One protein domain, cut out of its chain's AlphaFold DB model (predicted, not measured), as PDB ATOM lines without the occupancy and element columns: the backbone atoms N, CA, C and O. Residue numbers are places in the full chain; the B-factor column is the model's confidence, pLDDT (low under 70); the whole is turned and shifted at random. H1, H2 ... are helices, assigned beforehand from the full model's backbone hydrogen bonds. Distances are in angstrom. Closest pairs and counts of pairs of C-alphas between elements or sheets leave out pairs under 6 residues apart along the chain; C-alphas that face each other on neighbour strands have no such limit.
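What this domain is: This is residues 8 to 98 of the 476 residues of an uncharacterized protein of Pyrobaculum calidifontis (strain DSM 21063 / JCM 11548 / VA1) (UniProt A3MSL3). H1 and H2 form a helical hairpin, side by side, and H3 packs over one face of it, while the short H4 crosses H2 and H3 on the side away from H1. A long link without a named element, residues 71 to 87, loops from H3 round to H4. The printed part has 91 residues with four named helices, H1, H2, H3 and H4 in chain order, and no named strand; the class is all helix. The whole is compact, with a radius of gyration of the C-alphas of 12.7 A, and elongated, spanning 41 by 25 by 17 A.

How they stand to each other: Begin at residue 8, where H1, residues 8 to 22, starts; it touches H2, residues 31 to 47, and their closest C-alphas are those of Gly 9 and Tyr 41, 4.7 A apart. The two form a hairpin, at a shallow tilt of 18 degrees, opposite ways. Next look at H3, residues 54 to 70: it touches H1 with residues 64 to 68 alone, closest at the C-alphas of Ile 13 and Ile 64, 7.1 A, at a shallow tilt of 30 degrees, the same way. H2 and H3 are close but not clearly touching; their closest C-alphas, those of Val 38 and Val 60, are 7.0 A apart. Then find H4, residues 88 to 96. H2 touches it with residues 34 to 39 alone, closest at the C-alphas of Val 38 and Val 90, 6.1 A, at a steep tilt of 58 degrees, opposite ways. H3 touches H4 with residues 57 to 61 alone, closest at the C-alphas of Ala 61 and Val 93, 5.5 A, at a steep tilt of 49 degrees, the same way. H1 and H4 are apart. In H2, H3 and H4 every O i to N i+4 pair is within hydrogen-bond range; in H1 it is 10 of 11.

Where its parts are: Find C-alpha 8 at (-37.293, -7.398, -127.364); from there H1 runs 21.6 A to C-alpha 22. H2 measures 24.1 A from C-alpha 31 to C-alpha 47 at (-48.572, -4.520, -129.512), and H3 measures 24.0 A from C-alpha 54 to C-alpha 70. H4 runs 12.4 A and ends at C-alpha 96, at (-33.706, 11.178, -120.702).

The domain as a whole: Look for the two C-alphas farthest apart at Ile 25 and Gly 49, 41.4 A. The printed part has no cut. The links from H1 to H2 and from H2 to H3 are short, and the one from H3 to H4, 17 residues, is long. The mean pLDDT of the printed part is 74.6, and 29 residues are under 70, among them residues 22 to 32 and 77 to 86.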
ATOM      1  N   GLU A   8     -37.976  -7.404-126.063       62.88
ATOM      2  CA  GLU A   8     -37.293  -7.398-127.364       62.88
ATOM      3  C   GLU A   8     -36.328  -6.222-127.502       62.88
ATOM      4  O   GLU A   8     -35.256  -6.359-128.091       62.88
ATOM      5  N   GLY A   9     -36.649  -5.083-126.888       59.19
ATOM      6  CA  GLY A   9     -35.738  -3.944-126.836       59.19
ATOM      7  C   GLY A   9     -34.424  -4.241-126.096       59.19
ATOM      8  O   GLY A   9     -33.393  -3.666-126.446       59.19
ATOM      9  N   ASP A  10     -34.410  -5.193-125.149       70.62
ATOM     10  CA  ASP A  10     -33.172  -5.602-124.469       70.62
ATOM     11  C   ASP A  10     -32.193  -6.247-125.470       70.62
ATOM     12  O   ASP A  10     -30.983  -6.042-125.365       70.62
ATOM     13  N   PHE A  11     -32.696  -6.982-126.470       65.12
ATOM     14  CA  PHE A  11     -31.858  -7.630-127.486       65.12
ATOM     15  C   PHE A  11     -31.156  -6.616-128.388       65.12
ATOM     16  O   PHE A  11     -29.961  -6.762-128.625       65.12
ATOM     17  N   ALA A  12     -31.843  -5.553-128.814       63.47
ATOM     18  CA  ALA A  12     -31.236  -4.493-129.624       63.47
ATOM     19  C   ALA A  12     -30.093  -3.770-128.878       63.47
ATOM     20  O   ALA A  12     -29.076  -3.397-129.463       63.47
ATOM     21  N   ILE A  13     -30.207  -3.624-127.553       69.94
ATOM     22  CA  ILE A  13     -29.125  -3.061-126.729       69.94
ATOM     23  C   ILE A  13     -27.972  -4.048-126.576       69.94
ATOM     24  O   ILE A  13     -26.808  -3.648-126.606       69.94
ATOM     25  N   LEU A  14     -28.267  -5.337-126.409       72.88
ATOM     26  CA  LEU A  14     -27.236  -6.371-126.349       72.88
ATOM     27  C   LEU A  14     -26.479  -6.491-127.681       72.88
ATOM     28  O   LEU A  14     -25.264  -6.687-127.662       72.88
ATOM     29  N   GLU A  15     -27.148  -6.290-128.818       68.56
ATOM     30  CA  GLU A  15     -26.507  -6.165-130.131       68.56
ATOM     31  C   GLU A  15     -25.572  -4.952-130.186       68.56
ATOM     32  O   GLU A  15     -24.410  -5.100-130.563       68.56
ATOM     33  N   LEU A  16     -26.017  -3.778-129.722       70.00
ATOM     34  CA  LEU A  16     -25.160  -2.590-129.613       70.00
ATOM     35  C   LEU A  16     -23.918  -2.852-128.739       70.00
ATOM     36  O   LEU A  16     -22.802  -2.447-129.080       70.00
ATOM     37  N   VAL A  17     -24.094  -3.548-127.615       75.00
ATOM     38  CA  VAL A  17     -22.997  -3.953-126.727       75.00
ATOM     39  C   VAL A  17     -22.015  -4.873-127.453       75.00
ATOM     40  O   VAL A  17     -20.801  -4.681-127.348       75.00
ATOM     41  N   GLU A  18     -22.512  -5.861-128.191       72.50
ATOM     42  CA  GLU A  18     -21.676  -6.825-128.906       72.50
ATOM     43  C   GLU A  18     -20.917  -6.172-130.069       72.50
ATOM     44  O   GLU A  18     -19.724  -6.425-130.258       72.50
ATOM     45  N   VAL A  19     -21.556  -5.242-130.781       63.91
ATOM     46  CA  VAL A  19     -20.915  -4.403-131.801       63.91
ATOM     47  C   VAL A  19     -19.780  -3.580-131.184       63.91
ATOM     48  O   VAL A  19     -18.663  -3.585-131.706       63.91
ATOM     49  N   LYS A  20     -19.997  -2.934-130.029       67.94
ATOM     50  CA  LYS A  20     -18.943  -2.165-129.346       67.94
ATOM     51  C   LYS A  20     -17.779  -3.042-128.877       67.94
ATOM     52  O   LYS A  20     -16.627  -2.629-128.997       67.94
ATOM     53  N   LYS A  21     -18.051  -4.257-128.388       72.81
ATOM     54  CA  LYS A  21     -16.999  -5.228-128.033       72.81
ATOM     55  C   LYS A  21     -16.185  -5.668-129.245       72.81
ATOM     56  O   LYS A  21     -14.975  -5.832-129.129       72.81
ATOM     57  N   ARG A  22     -16.838  -5.863-130.395       66.19
ATOM     58  CA  ARG A  22     -16.183  -6.290-131.636       66.19
ATOM     59  C   ARG A  22     -15.328  -5.180-132.259       66.19
ATOM     60  O   ARG A  22     -14.324  -5.490-132.895       66.19
ATOM     61  N   TYR A  23     -15.670  -3.909-132.033       62.38
ATOM     62  CA  TYR A  23     -14.960  -2.758-132.607       62.38
ATOM     63  C   TYR A  23     -14.589  -1.688-131.555       62.38
ATOM     64  O   TYR A  23     -15.039  -0.546-131.644       62.38
ATOM     65  N   PRO A  24     -13.716  -2.000-130.578       56.34
ATOM     66  CA  PRO A  24     -13.459  -1.142-129.414       56.34
ATOM     67  C   PRO A  24     -12.708   0.166-129.728       56.34
ATOM     68  O   PRO A  24     -12.718   1.089-128.918       56.34
ATOM     69  N   ILE A  25     -12.044   0.249-130.887       42.81
ATOM     70  CA  ILE A  25     -11.226   1.404-131.313       42.81
ATOM     71  C   ILE A  25     -12.051   2.392-132.155       42.81
ATOM     72  O   ILE A  25     -11.715   3.573-132.259       42.81
ATOM     73  N   VAL A  26     -13.153   1.932-132.748       46.50
ATOM     74  CA  VAL A  26     -14.023   2.780-133.557       46.50
ATOM     75  C   VAL A  26     -14.956   3.515-132.601       46.50
ATOM     76  O   VAL A  26     -15.646   2.891-131.797       46.50
ATOM     77  N   LYS A  27     -15.006   4.851-132.684       55.78
ATOM     78  CA  LYS A  27     -16.109   5.628-132.104       55.78
ATOM     79  C   LYS A  27     -17.381   5.267-132.873       55.78
ATOM     80  O   LYS A  27     -17.766   5.967-133.804       55.78
ATOM     81  N   ILE A  28     -17.967   4.117-132.554       54.44
ATOM     82  CA  ILE A  28     -19.209   3.661-133.165       54.44
ATOM     83  C   ILE A  28     -20.281   4.659-132.762       54.44
ATOM     84  O   ILE A  28     -20.485   4.923-131.573       54.44
ATOM     85  N   ASN A  29     -20.953   5.217-133.763       63.09
ATOM     86  CA  ASN A  29     -22.151   5.989-133.529       63.09
ATOM     87  C   ASN A  29     -23.240   5.036-133.024       63.09
ATOM     88  O   ASN A  29     -23.843   4.292-133.791       63.09
ATOM     89  N   ALA A  30     -23.428   5.016-131.710       68.62
ATOM     90  CA  ALA A  30     -24.383   4.147-131.040       68.62
ATOM     91  C   ALA A  30     -25.812   4.720-131.046       68.62
ATOM     92  O   ALA A  30     -26.755   4.017-130.698       68.62
ATOM     93  N   VAL A  31     -25.985   5.982-131.455       69.75
ATOM     94  CA  VAL A  31     -27.274   6.683-131.418       69.75
ATOM     95  C   VAL A  31     -28.330   6.026-132.322       69.75
ATOM     96  O   VAL A  31     -29.426   5.795-131.818       69.75
ATOM     97  N   PRO A  32     -28.042   5.620-133.577       66.94
ATOM     98  CA  PRO A  32     -28.992   4.867-134.407       66.94
ATOM     99  C   PRO A  32     -29.495   3.575-133.748       66.94
ATOM    100  O   PRO A  32     -30.688   3.295-133.771       66.94
ATOM    101  N   TYR A  33     -28.608   2.830-133.082       72.19
ATOM    102  CA  TYR A  33     -28.987   1.614-132.356       72.19
ATOM    103  C   TYR A  33     -29.876   1.903-131.154       72.19
ATOM    104  O   TYR A  33     -30.779   1.131-130.851       72.19
ATOM    105  N   LEU A  34     -29.625   3.012-130.456       76.94
ATOM    106  CA  LEU A  34     -30.475   3.444-129.354       76.94
ATOM    107  C   LEU A  34     -31.843   3.897-129.864       76.94
ATOM    108  O   LEU A  34     -32.847   3.504-129.282       76.94
ATOM    109  N   VAL A  35     -31.896   4.651-130.967       75.75
ATOM    110  CA  VAL A  35     -33.146   5.024-131.649       75.75
ATOM    111  C   VAL A  35     -33.947   3.770-132.000       75.75
ATOM    112  O   VAL A  35     -35.124   3.681-131.655       75.75
ATOM    113  N   GLU A  36     -33.311   2.783-132.636       75.12
ATOM    114  CA  GLU A  36     -33.960   1.531-133.022       75.12
ATOM    115  C   GLU A  36     -34.412   0.715-131.804       75.12
ATOM    116  O   GLU A  36     -35.554   0.260-131.763       75.12
ATOM    117  N   ALA A  37     -33.562   0.567-130.784       78.81
ATOM    118  CA  ALA A  37     -33.907  -0.155-129.563       78.81
ATOM    119  C   ALA A  37     -35.128   0.468-128.877       78.81
ATOM    120  O   ALA A  37     -36.083  -0.241-128.562       78.81
ATOM    121  N   VAL A  38     -35.133   1.795-128.700       81.81
ATOM    122  CA  VAL A  38     -36.265   2.538-128.124       81.81
ATOM    123  C   VAL A  38     -37.521   2.358-128.973       81.81
ATOM    124  O   VAL A  38     -38.589   2.077-128.432       81.81
ATOM    125  N   HIS A  39     -37.398   2.461-130.299       78.69
ATOM    126  CA  HIS A  39     -38.521   2.246-131.204       78.69
ATOM    127  C   HIS A  39     -39.115   0.836-131.053       78.69
ATOM    128  O   HIS A  39     -40.334   0.691-130.960       78.69
ATOM    129  N   ARG A  40     -38.268  -0.198-130.948       78.25
ATOM    130  CA  ARG A  40     -38.698  -1.585-130.714       78.25
ATOM    131  C   ARG A  40     -39.386  -1.761-129.360       78.25
ATOM    132  O   ARG A  40     -40.444  -2.382-129.322       78.25
ATOM    133  N   TYR A  41     -38.867  -1.165-128.277       79.62
ATOM    134  CA  TYR A  41     -39.555  -1.178-126.973       79.62
ATOM    135  C   TYR A  41     -40.972  -0.612-127.079       79.62
ATOM    136  O   TYR A  41     -41.906  -1.187-126.519       79.62
ATOM    137  N   PHE A  42     -41.145   0.503-127.789       84.19
ATOM    138  CA  PHE A  42     -42.461   1.115-127.950       84.19
ATOM    139  C   PHE A  42     -43.386   0.282-128.820       84.19
ATOM    140  O   PHE A  42     -44.526   0.062-128.426       84.19
ATOM    141  N   LYS A  43     -42.902  -0.260-129.941       79.44
ATOM    142  CA  LYS A  43     -43.710  -1.136-130.798       79.44
ATOM    143  C   LYS A  43     -44.178  -2.393-130.069       79.44
ATOM    144  O   LYS A  43     -45.342  -2.767-130.185       79.44
ATOM    145  N   GLU A  44     -43.307  -3.012-129.277       81.38
ATOM    146  CA  GLU A  44     -43.662  -4.171-128.459       81.38
ATOM    147  C   GLU A  44     -44.677  -3.801-127.363       81.38
ATOM    148  O   GLU A  44     -45.640  -4.536-127.136       81.38
ATOM    149  N   ALA A  45     -44.512  -2.646-126.708       81.44
ATOM    150  CA  ALA A  45     -45.468  -2.154-125.719       81.44
ATOM    151  C   ALA A  45     -46.849  -1.877-126.341       81.44
ATOM    152  O   ALA A  45     -47.864  -2.340-125.819       81.44
ATOM    153  N   GLU A  46     -46.890  -1.180-127.476       83.12
ATOM    154  CA  GLU A  46     -48.113  -0.903-128.241       83.12
ATOM    155  C   GLU A  46     -48.810  -2.205-128.665       83.12
ATOM    156  O   GLU A  46     -50.021  -2.342-128.490       83.12
ATOM    157  N   GLY A  47     -48.051  -3.198-129.144       81.06
ATOM    158  CA  GLY A  47     -48.572  -4.520-129.512       81.06
ATOM    159  C   GLY A  47     -49.206  -5.285-128.342       81.06
ATOM    160  O   GLY A  47     -50.083  -6.121-128.549       81.06
ATOM    161  N   ARG A  48     -48.818  -4.959-127.104       86.00
ATOM    162  CA  ARG A  48     -49.418  -5.482-125.864       86.00
ATOM    163  C   ARG A  48     -50.567  -4.610-125.334       86.00
ATOM    164  O   ARG A  48     -51.075  -4.872-124.244       86.00
ATOM    165  N   GLY A  49     -50.989  -3.591-126.086       88.25
ATOM    166  CA  GLY A  49     -52.064  -2.666-125.717       88.25
ATOM    167  C   GLY A  49     -51.649  -1.589-124.713       88.25
ATOM    168  O   GLY A  49     -52.509  -1.007-124.052       88.25
ATOM    169  N   CYS A  50     -50.349  -1.335-124.558       86.62
ATOM    170  CA  CYS A  50     -49.836  -0.320-123.646       86.62
ATOM    171  C   CYS A  50     -49.776   1.052-124.328       86.62
ATOM    172  O   CYS A  50     -49.500   1.158-125.522       86.62
ATOM    173  N   VAL A  51     -50.012   2.109-123.553       89.00
ATOM    174  CA  VAL A  51     -49.871   3.497-124.010       89.00
ATOM    175  C   VAL A  51     -48.430   3.946-123.780       89.00
ATOM    176  O   VAL A  51     -47.879   3.723-122.702       89.00
ATOM    177  N   VAL A  52     -47.822   4.588-124.780       86.25
ATOM    178  CA  VAL A  52     -46.486   5.191-124.660       86.25
ATOM    179  C   VAL A  52     -46.593   6.510-123.894       86.25
ATOM    180  O   VAL A  52     -46.675   7.591-124.469       86.25
ATOM    181  N   ASP A  53     -46.649   6.410-122.569       89.12
ATOM    182  CA  ASP A  53     -46.679   7.552-121.657       89.12
ATOM    183  C   ASP A  53     -45.293   7.862-121.058       89.12
ATOM    184  O   ASP A  53     -44.305   7.157-121.278       89.12
ATOM    185  N   GLU A  54     -45.206   8.939-120.275       86.12
ATOM    186  CA  GLU A  54     -43.965   9.340-119.596       86.12
ATOM    187  C   GLU A  54     -43.411   8.270-118.641       86.12
ATOM    188  O   GLU A  54     -42.197   8.195-118.430       86.12
ATOM    189  N   GLY A  55     -44.275   7.427-118.067       87.38
ATOM    190  CA  GLY A  55     -43.862   6.326-117.203       87.38
ATOM    191  C   GLY A  55     -43.113   5.253-117.989       87.38
ATOM    192  O   GLY A  55     -42.023   4.843-117.584       87.38
ATOM    193  N   LEU A  56     -43.655   4.848-119.143       82.31
ATOM    194  CA  LEU A  56     -43.002   3.888-120.031       82.31
ATOM    195  C   LEU A  56     -41.700   4.451-120.610       82.31
ATOM    196  O   LEU A  56     -40.686   3.754-120.600       82.31
ATOM    197  N   LYS A  57     -41.692   5.713-121.058       88.94
ATOM    198  CA  LYS A  57     -40.472   6.378-121.553       88.94
ATOM    199  C   LYS A  57     -39.357   6.355-120.509       88.94
ATOM    200  O   LYS A  57     -38.236   5.951-120.815       88.94
ATOM    201  N   ARG A  58     -39.669   6.721-119.258       87.56
ATOM    202  CA  ARG A  58     -38.698   6.703-118.154       87.56
ATOM    203  C   ARG A  58     -38.184   5.295-117.873       87.56
ATOM    204  O   ARG A  58     -36.977   5.121-117.741       87.56
ATOM    205  N   TYR A  59     -39.074   4.302-117.844       86.44
ATOM    206  CA  TYR A  59     -38.682   2.902-117.686       86.44
ATOM    207  C   TYR A  59     -37.713   2.457-118.791       86.44
ATOM    208  O   TYR A  59     -36.665   1.890-118.492       86.44
ATOM    209  N   VAL A  60     -38.027   2.745-120.058       83.75
ATOM    210  CA  VAL A  60     -37.173   2.390-121.202       83.75
ATOM    211  C   VAL A  60     -35.814   3.090-121.100       83.75
ATOM    212  O   VAL A  60     -34.783   2.437-121.256       83.75
ATOM    213  N   ALA A  61     -35.780   4.381-120.753       86.75
ATOM    214  CA  ALA A  61     -34.535   5.120-120.541       86.75
ATOM    215  C   ALA A  61     -33.675   4.513-119.414       86.75
ATOM    216  O   ALA A  61     -32.476   4.296-119.586       86.75
ATOM    217  N   GLU A  62     -34.273   4.204-118.260       86.25
ATOM    218  CA  GLU A  62     -33.576   3.576-117.130       86.25
ATOM    219  C   GLU A  62     -33.077   2.172-117.477       86.25
ATOM    220  O   GLU A  62     -31.946   1.815-117.137       86.25
ATOM    221  N   ARG A  63     -33.884   1.392-118.205       84.62
ATOM    222  CA  ARG A  63     -33.516   0.054-118.666       84.62
ATOM    223  C   ARG A  63     -32.326   0.104-119.615       84.62
ATOM    224  O   ARG A  63     -31.367  -0.643-119.414       84.62
ATOM    225  N   ILE A  64     -32.357   1.016-120.589       85.56
ATOM    226  CA  ILE A  64     -31.251   1.236-121.520       85.56
ATOM    227  C   ILE A  64     -29.986   1.622-120.767       85.56
ATOM    228  O   ILE A  64     -28.951   0.981-120.939       85.56
ATOM    229  N   ARG A  65     -30.073   2.630-119.893       86.69
ATOM    230  CA  ARG A  65     -28.936   3.086-119.090       86.69
ATOM    231  C   ARG A  65     -28.334   1.937-118.282       86.69
ATOM    232  O   ARG A  65     -27.133   1.709-118.365       86.69
ATOM    233  N   SER A  66     -29.172   1.171-117.581       84.62
ATOM    234  CA  SER A  66     -28.739   0.029-116.772       84.62
ATOM    235  C   SER A  66     -28.022  -1.040-117.601       84.62
ATOM    236  O   SER A  66     -26.977  -1.545-117.187       84.62
ATOM    237  N   LEU A  67     -28.544  -1.376-118.786       82.00
ATOM    238  CA  LEU A  67     -27.922  -2.360-119.674       82.00
ATOM    239  C   LEU A  67     -26.582  -1.865-120.229       82.00
ATOM    240  O   LEU A  67     -25.606  -2.614-120.225       82.00
ATOM    241  N   LEU A  68     -26.503  -0.605-120.650       82.81
ATOM    242  CA  LEU A  68     -25.260  -0.007-121.137       82.81
ATOM    243  C   LEU A  68     -24.192   0.067-120.038       82.81
ATOM    244  O   LEU A  68     -23.058  -0.359-120.266       82.81
ATOM    245  N   GLU A  69     -24.554   0.522-118.836       83.62
ATOM    246  CA  GLU A  69     -23.660   0.589-117.672       83.62
ATOM    247  C   GLU A  69     -23.146  -0.795-117.273       83.62
ATOM    248  O   GLU A  69     -21.937  -0.984-117.113       83.62
ATOM    249  N   LYS A  70     -24.038  -1.793-117.199       85.44
ATOM    250  CA  LYS A  70     -23.683  -3.194-116.920       85.44
ATOM    251  C   LYS A  70     -22.635  -3.734-117.896       85.44
ATOM    252  O   LYS A  70     -21.845  -4.605-117.536       85.44
ATOM    253  N   HIS A  71     -22.625  -3.225-119.124       81.81
ATOM    254  CA  HIS A  71     -21.710  -3.638-120.179       81.81
ATOM    255  C   HIS A  71     -20.565  -2.646-120.440       81.81
ATOM    256  O   HIS A  71     -19.855  -2.785-121.436       81.81
ATOM    257  N   GLY A  72     -20.341  -1.678-119.543       83.19
ATOM    258  CA  GLY A  72     -19.221  -0.734-119.627       83.19
ATOM    259  C   GLY A  72     -19.329   0.262-120.786       83.19
ATOM    260  O   GLY A  72     -18.318   0.780-121.262       83.19
ATOM    261  N   VAL A  73     -20.539   0.524-121.282       77.69
ATOM    262  CA  VAL A  73     -20.784   1.468-122.374       77.69
ATOM    263  C   VAL A  73     -21.093   2.850-121.797       77.69
ATOM    264  O   VAL A  73     -22.210   3.116-121.372       77.69
ATOM    265  N   ASP A  74     -20.110   3.754-121.816       80.25
ATOM    266  CA  ASP A  74     -20.329   5.146-121.395       80.25
ATOM    267  C   ASP A  74     -21.088   5.946-122.467       80.25
ATOM    268  O   ASP A  74     -20.546   6.244-123.537       80.25
ATOM    269  N   LEU A  75     -22.336   6.317-122.166       72.31
ATOM    270  CA  LEU A  75     -23.193   7.165-123.004       72.31
ATOM    271  C   LEU A  75     -22.552   8.523-123.327       72.31
ATOM    272  O   LEU A  75     -22.763   9.046-124.415       72.31
ATOM    273  N   ARG A  76     -21.699   9.066-122.446       70.25
ATOM    274  CA  ARG A  76     -21.017  10.358-122.666       70.25
ATOM    275  C   ARG A  76     -19.996  10.320-123.798       70.25
ATOM    276  O   ARG A  76     -19.577  11.361-124.294       70.25
ATOM    277  N   THR A  77     -19.575   9.121-124.197       65.25
ATOM    278  CA  THR A  77     -18.665   8.928-125.335       65.25
ATOM    279  C   THR A  77     -19.399   8.854-126.674       65.25
ATOM    280  O   THR A  77     -18.746   8.835-127.719       65.25
ATOM    281  N   MET A  78     -20.735   8.822-126.659       66.56
ATOM    282  CA  MET A  78     -21.557   8.846-127.866       66.56
ATOM    283  C   MET A  78     -21.671  10.291-128.356       66.56
ATOM    284  O   MET A  78     -22.046  11.186-127.607       66.56
ATOM    285  N   LEU A  79     -21.275  10.527-129.607       53.78
ATOM    286  CA  LEU A  79     -21.320  11.858-130.211       53.78
ATOM    287  C   LEU A  79     -22.772  12.322-130.379       53.78
ATOM    288  O   LEU A  79     -23.646  11.539-130.747       53.78
ATOM    289  N   THR A  80     -23.000  13.612-130.149       54.34
ATOM    290  CA  THR A  80     -24.250  14.313-130.456       54.34
ATOM    291  C   THR A  80     -24.521  14.253-131.959       54.34
ATOM    292  O   THR A  80     -23.655  14.643-132.746       54.34
ATOM    293  N   TYR A  81     -25.700  13.776-132.350       58.28
ATOM    294  CA  TYR A  81     -26.120  13.664-133.747       58.28
ATOM    295  C   TYR A  81     -27.296  14.590-134.047       58.28
ATOM    296  O   TYR A  81     -28.010  15.006-133.131       58.28
ATOM    297  N   ASP A  82     -27.501  14.874-135.333       50.06
ATOM    298  CA  ASP A  82     -28.760  15.434-135.797       50.06
ATOM    299  C   ASP A  82     -29.835  14.336-135.752       50.06
ATOM    300  O   ASP A  82     -29.681  13.272-136.351       50.06
ATOM    301  N   LEU A  83     -30.883  14.569-134.964       58.94
ATOM    302  CA  LEU A  83     -31.994  13.643-134.753       58.94
ATOM    303  C   LEU A  83     -33.245  14.097-135.521       58.94
ATOM    304  O   LEU A  83     -34.372  13.781-135.128       58.94
ATOM    305  N   HIS A  84     -33.072  14.874-136.592       45.41
ATOM    306  CA  HIS A  84     -34.175  15.268-137.459       45.41
ATOM    307  C   HIS A  84     -34.940  14.051-138.002       45.41
ATOM    308  O   HIS A  84     -34.366  13.029-138.368       45.41
ATOM    309  N   GLY A  85     -36.272  14.150-137.980       47.47
ATOM    310  CA  GLY A  85     -37.189  13.072-138.360       47.47
ATOM    311  C   GLY A  85     -37.465  12.028-137.271       47.47
ATOM    312  O   GLY A  85     -38.452  11.309-137.383       47.47
ATOM    313  N   VAL A  86     -36.679  11.958-136.186       65.88
ATOM    314  CA  VAL A  86     -36.900  10.970-135.113       65.88
ATOM    315  C   VAL A  86     -38.251  11.189-134.423       65.88
ATOM    316  O   VAL A  86     -38.607  12.310-134.059       65.88
ATOM    317  N   ASN A  87     -39.012  10.103-134.232       75.69
ATOM    318  CA  ASN A  87     -40.292  10.138-133.523       75.69
ATOM    319  C   ASN A  87     -40.129  10.832-132.155       75.69
ATOM    320  O   ASN A  87     -39.182  10.552-131.418       75.69
ATOM    321  N   LYS A  88     -41.068  11.722-131.807       80.69
ATOM    322  CA  LYS A  88     -41.003  12.540-130.586       80.69
ATOM    323  C   LYS A  88     -40.803  11.714-129.312       80.69
ATOM    324  O   LYS A  88     -39.994  12.096-128.476       80.69
ATOM    325  N   ASP A  89     -41.482  10.583-129.173       78.25
ATOM    326  CA  ASP A  89     -41.362   9.747-127.978       78.25
ATOM    327  C   ASP A  89     -39.976   9.100-127.886       78.25
ATOM    328  O   ASP A  89     -39.425   8.947-126.795       78.25
ATOM    329  N   VAL A  90     -39.374   8.770-129.034       79.19
ATOM    330  CA  VAL A  90     -37.995   8.269-129.104       79.19
ATOM    331  C   VAL A  90     -37.010   9.378-128.733       79.19
ATOM    332  O   VAL A  90     -36.109   9.151-127.926       79.19
ATOM    333  N   LEU A  91     -37.214  10.594-129.249       78.69
ATOM    334  CA  LEU A  91     -36.431  11.775-128.869       78.69
ATOM    335  C   LEU A  91     -36.499  12.048-127.364       78.69
ATOM    336  O   LEU A  91     -35.476  12.362-126.756       78.69
ATOM    337  N   ASP A  92     -37.679  11.924-126.757       83.44
ATOM    338  CA  ASP A  92     -37.864  12.138-125.322       83.44
ATOM    339  C   ASP A  92     -37.039  11.134-124.499       83.44
ATOM    340  O   ASP A  92     -36.365  11.529-123.549       83.44
ATOM    341  N   VAL A  93     -36.989   9.858-124.901       83.81
ATOM    342  CA  VAL A  93     -36.130   8.857-124.242       83.81
ATOM    343  C   VAL A  93     -34.645   9.151-124.434       83.81
ATOM    344  O   VAL A  93     -33.876   9.043-123.480       83.81
ATOM    345  N   LEU A  94     -34.218   9.567-125.630       83.38
ATOM    346  CA  LEU A  94     -32.819   9.944-125.869       83.38
ATOM    347  C   LEU A  94     -32.400  11.137-124.998       83.38
ATOM    348  O   LEU A  94     -31.334  11.102-124.381       83.38
ATOM    349  N   LYS A  95     -33.275  12.136-124.834       84.50
ATOM    350  CA  LYS A  95     -33.060  13.240-123.885       84.50
ATOM    351  C   LYS A  95     -32.949  12.737-122.448       84.50
ATOM    352  O   LYS A  95     -32.046  13.154-121.728       84.50
ATOM    353  N   MET A  96     -33.806  11.801-122.030       88.06
ATOM    354  CA  MET A  96     -33.706  11.178-120.702       88.06
ATOM    355  C   MET A  96     -32.380  10.426-120.506       88.06
ATOM    356  O   MET A  96     -31.885  10.349-119.382       88.06
ATOM    357  N   LEU A  97     -31.768   9.902-121.572       83.94
ATOM    358  CA  LEU A  97     -30.432   9.294-121.546       83.94
ATOM    359  C   LEU A  97     -29.286  10.320-121.485       83.94
ATOM    360  O   LEU A  97     -28.128   9.918-121.382       83.94
ATOM    361  N   GLY A  98     -29.586  11.622-121.506       82.25
ATOM    362  CA  GLY A  98     -28.591  12.694-121.563       82.25
ATOM    363  C   GLY A  98     -27.994  12.894-122.958       82.25
ATOM    364  O   GLY A  98     -26.950  13.529-123.086       82.25
TER     365      GLY A  98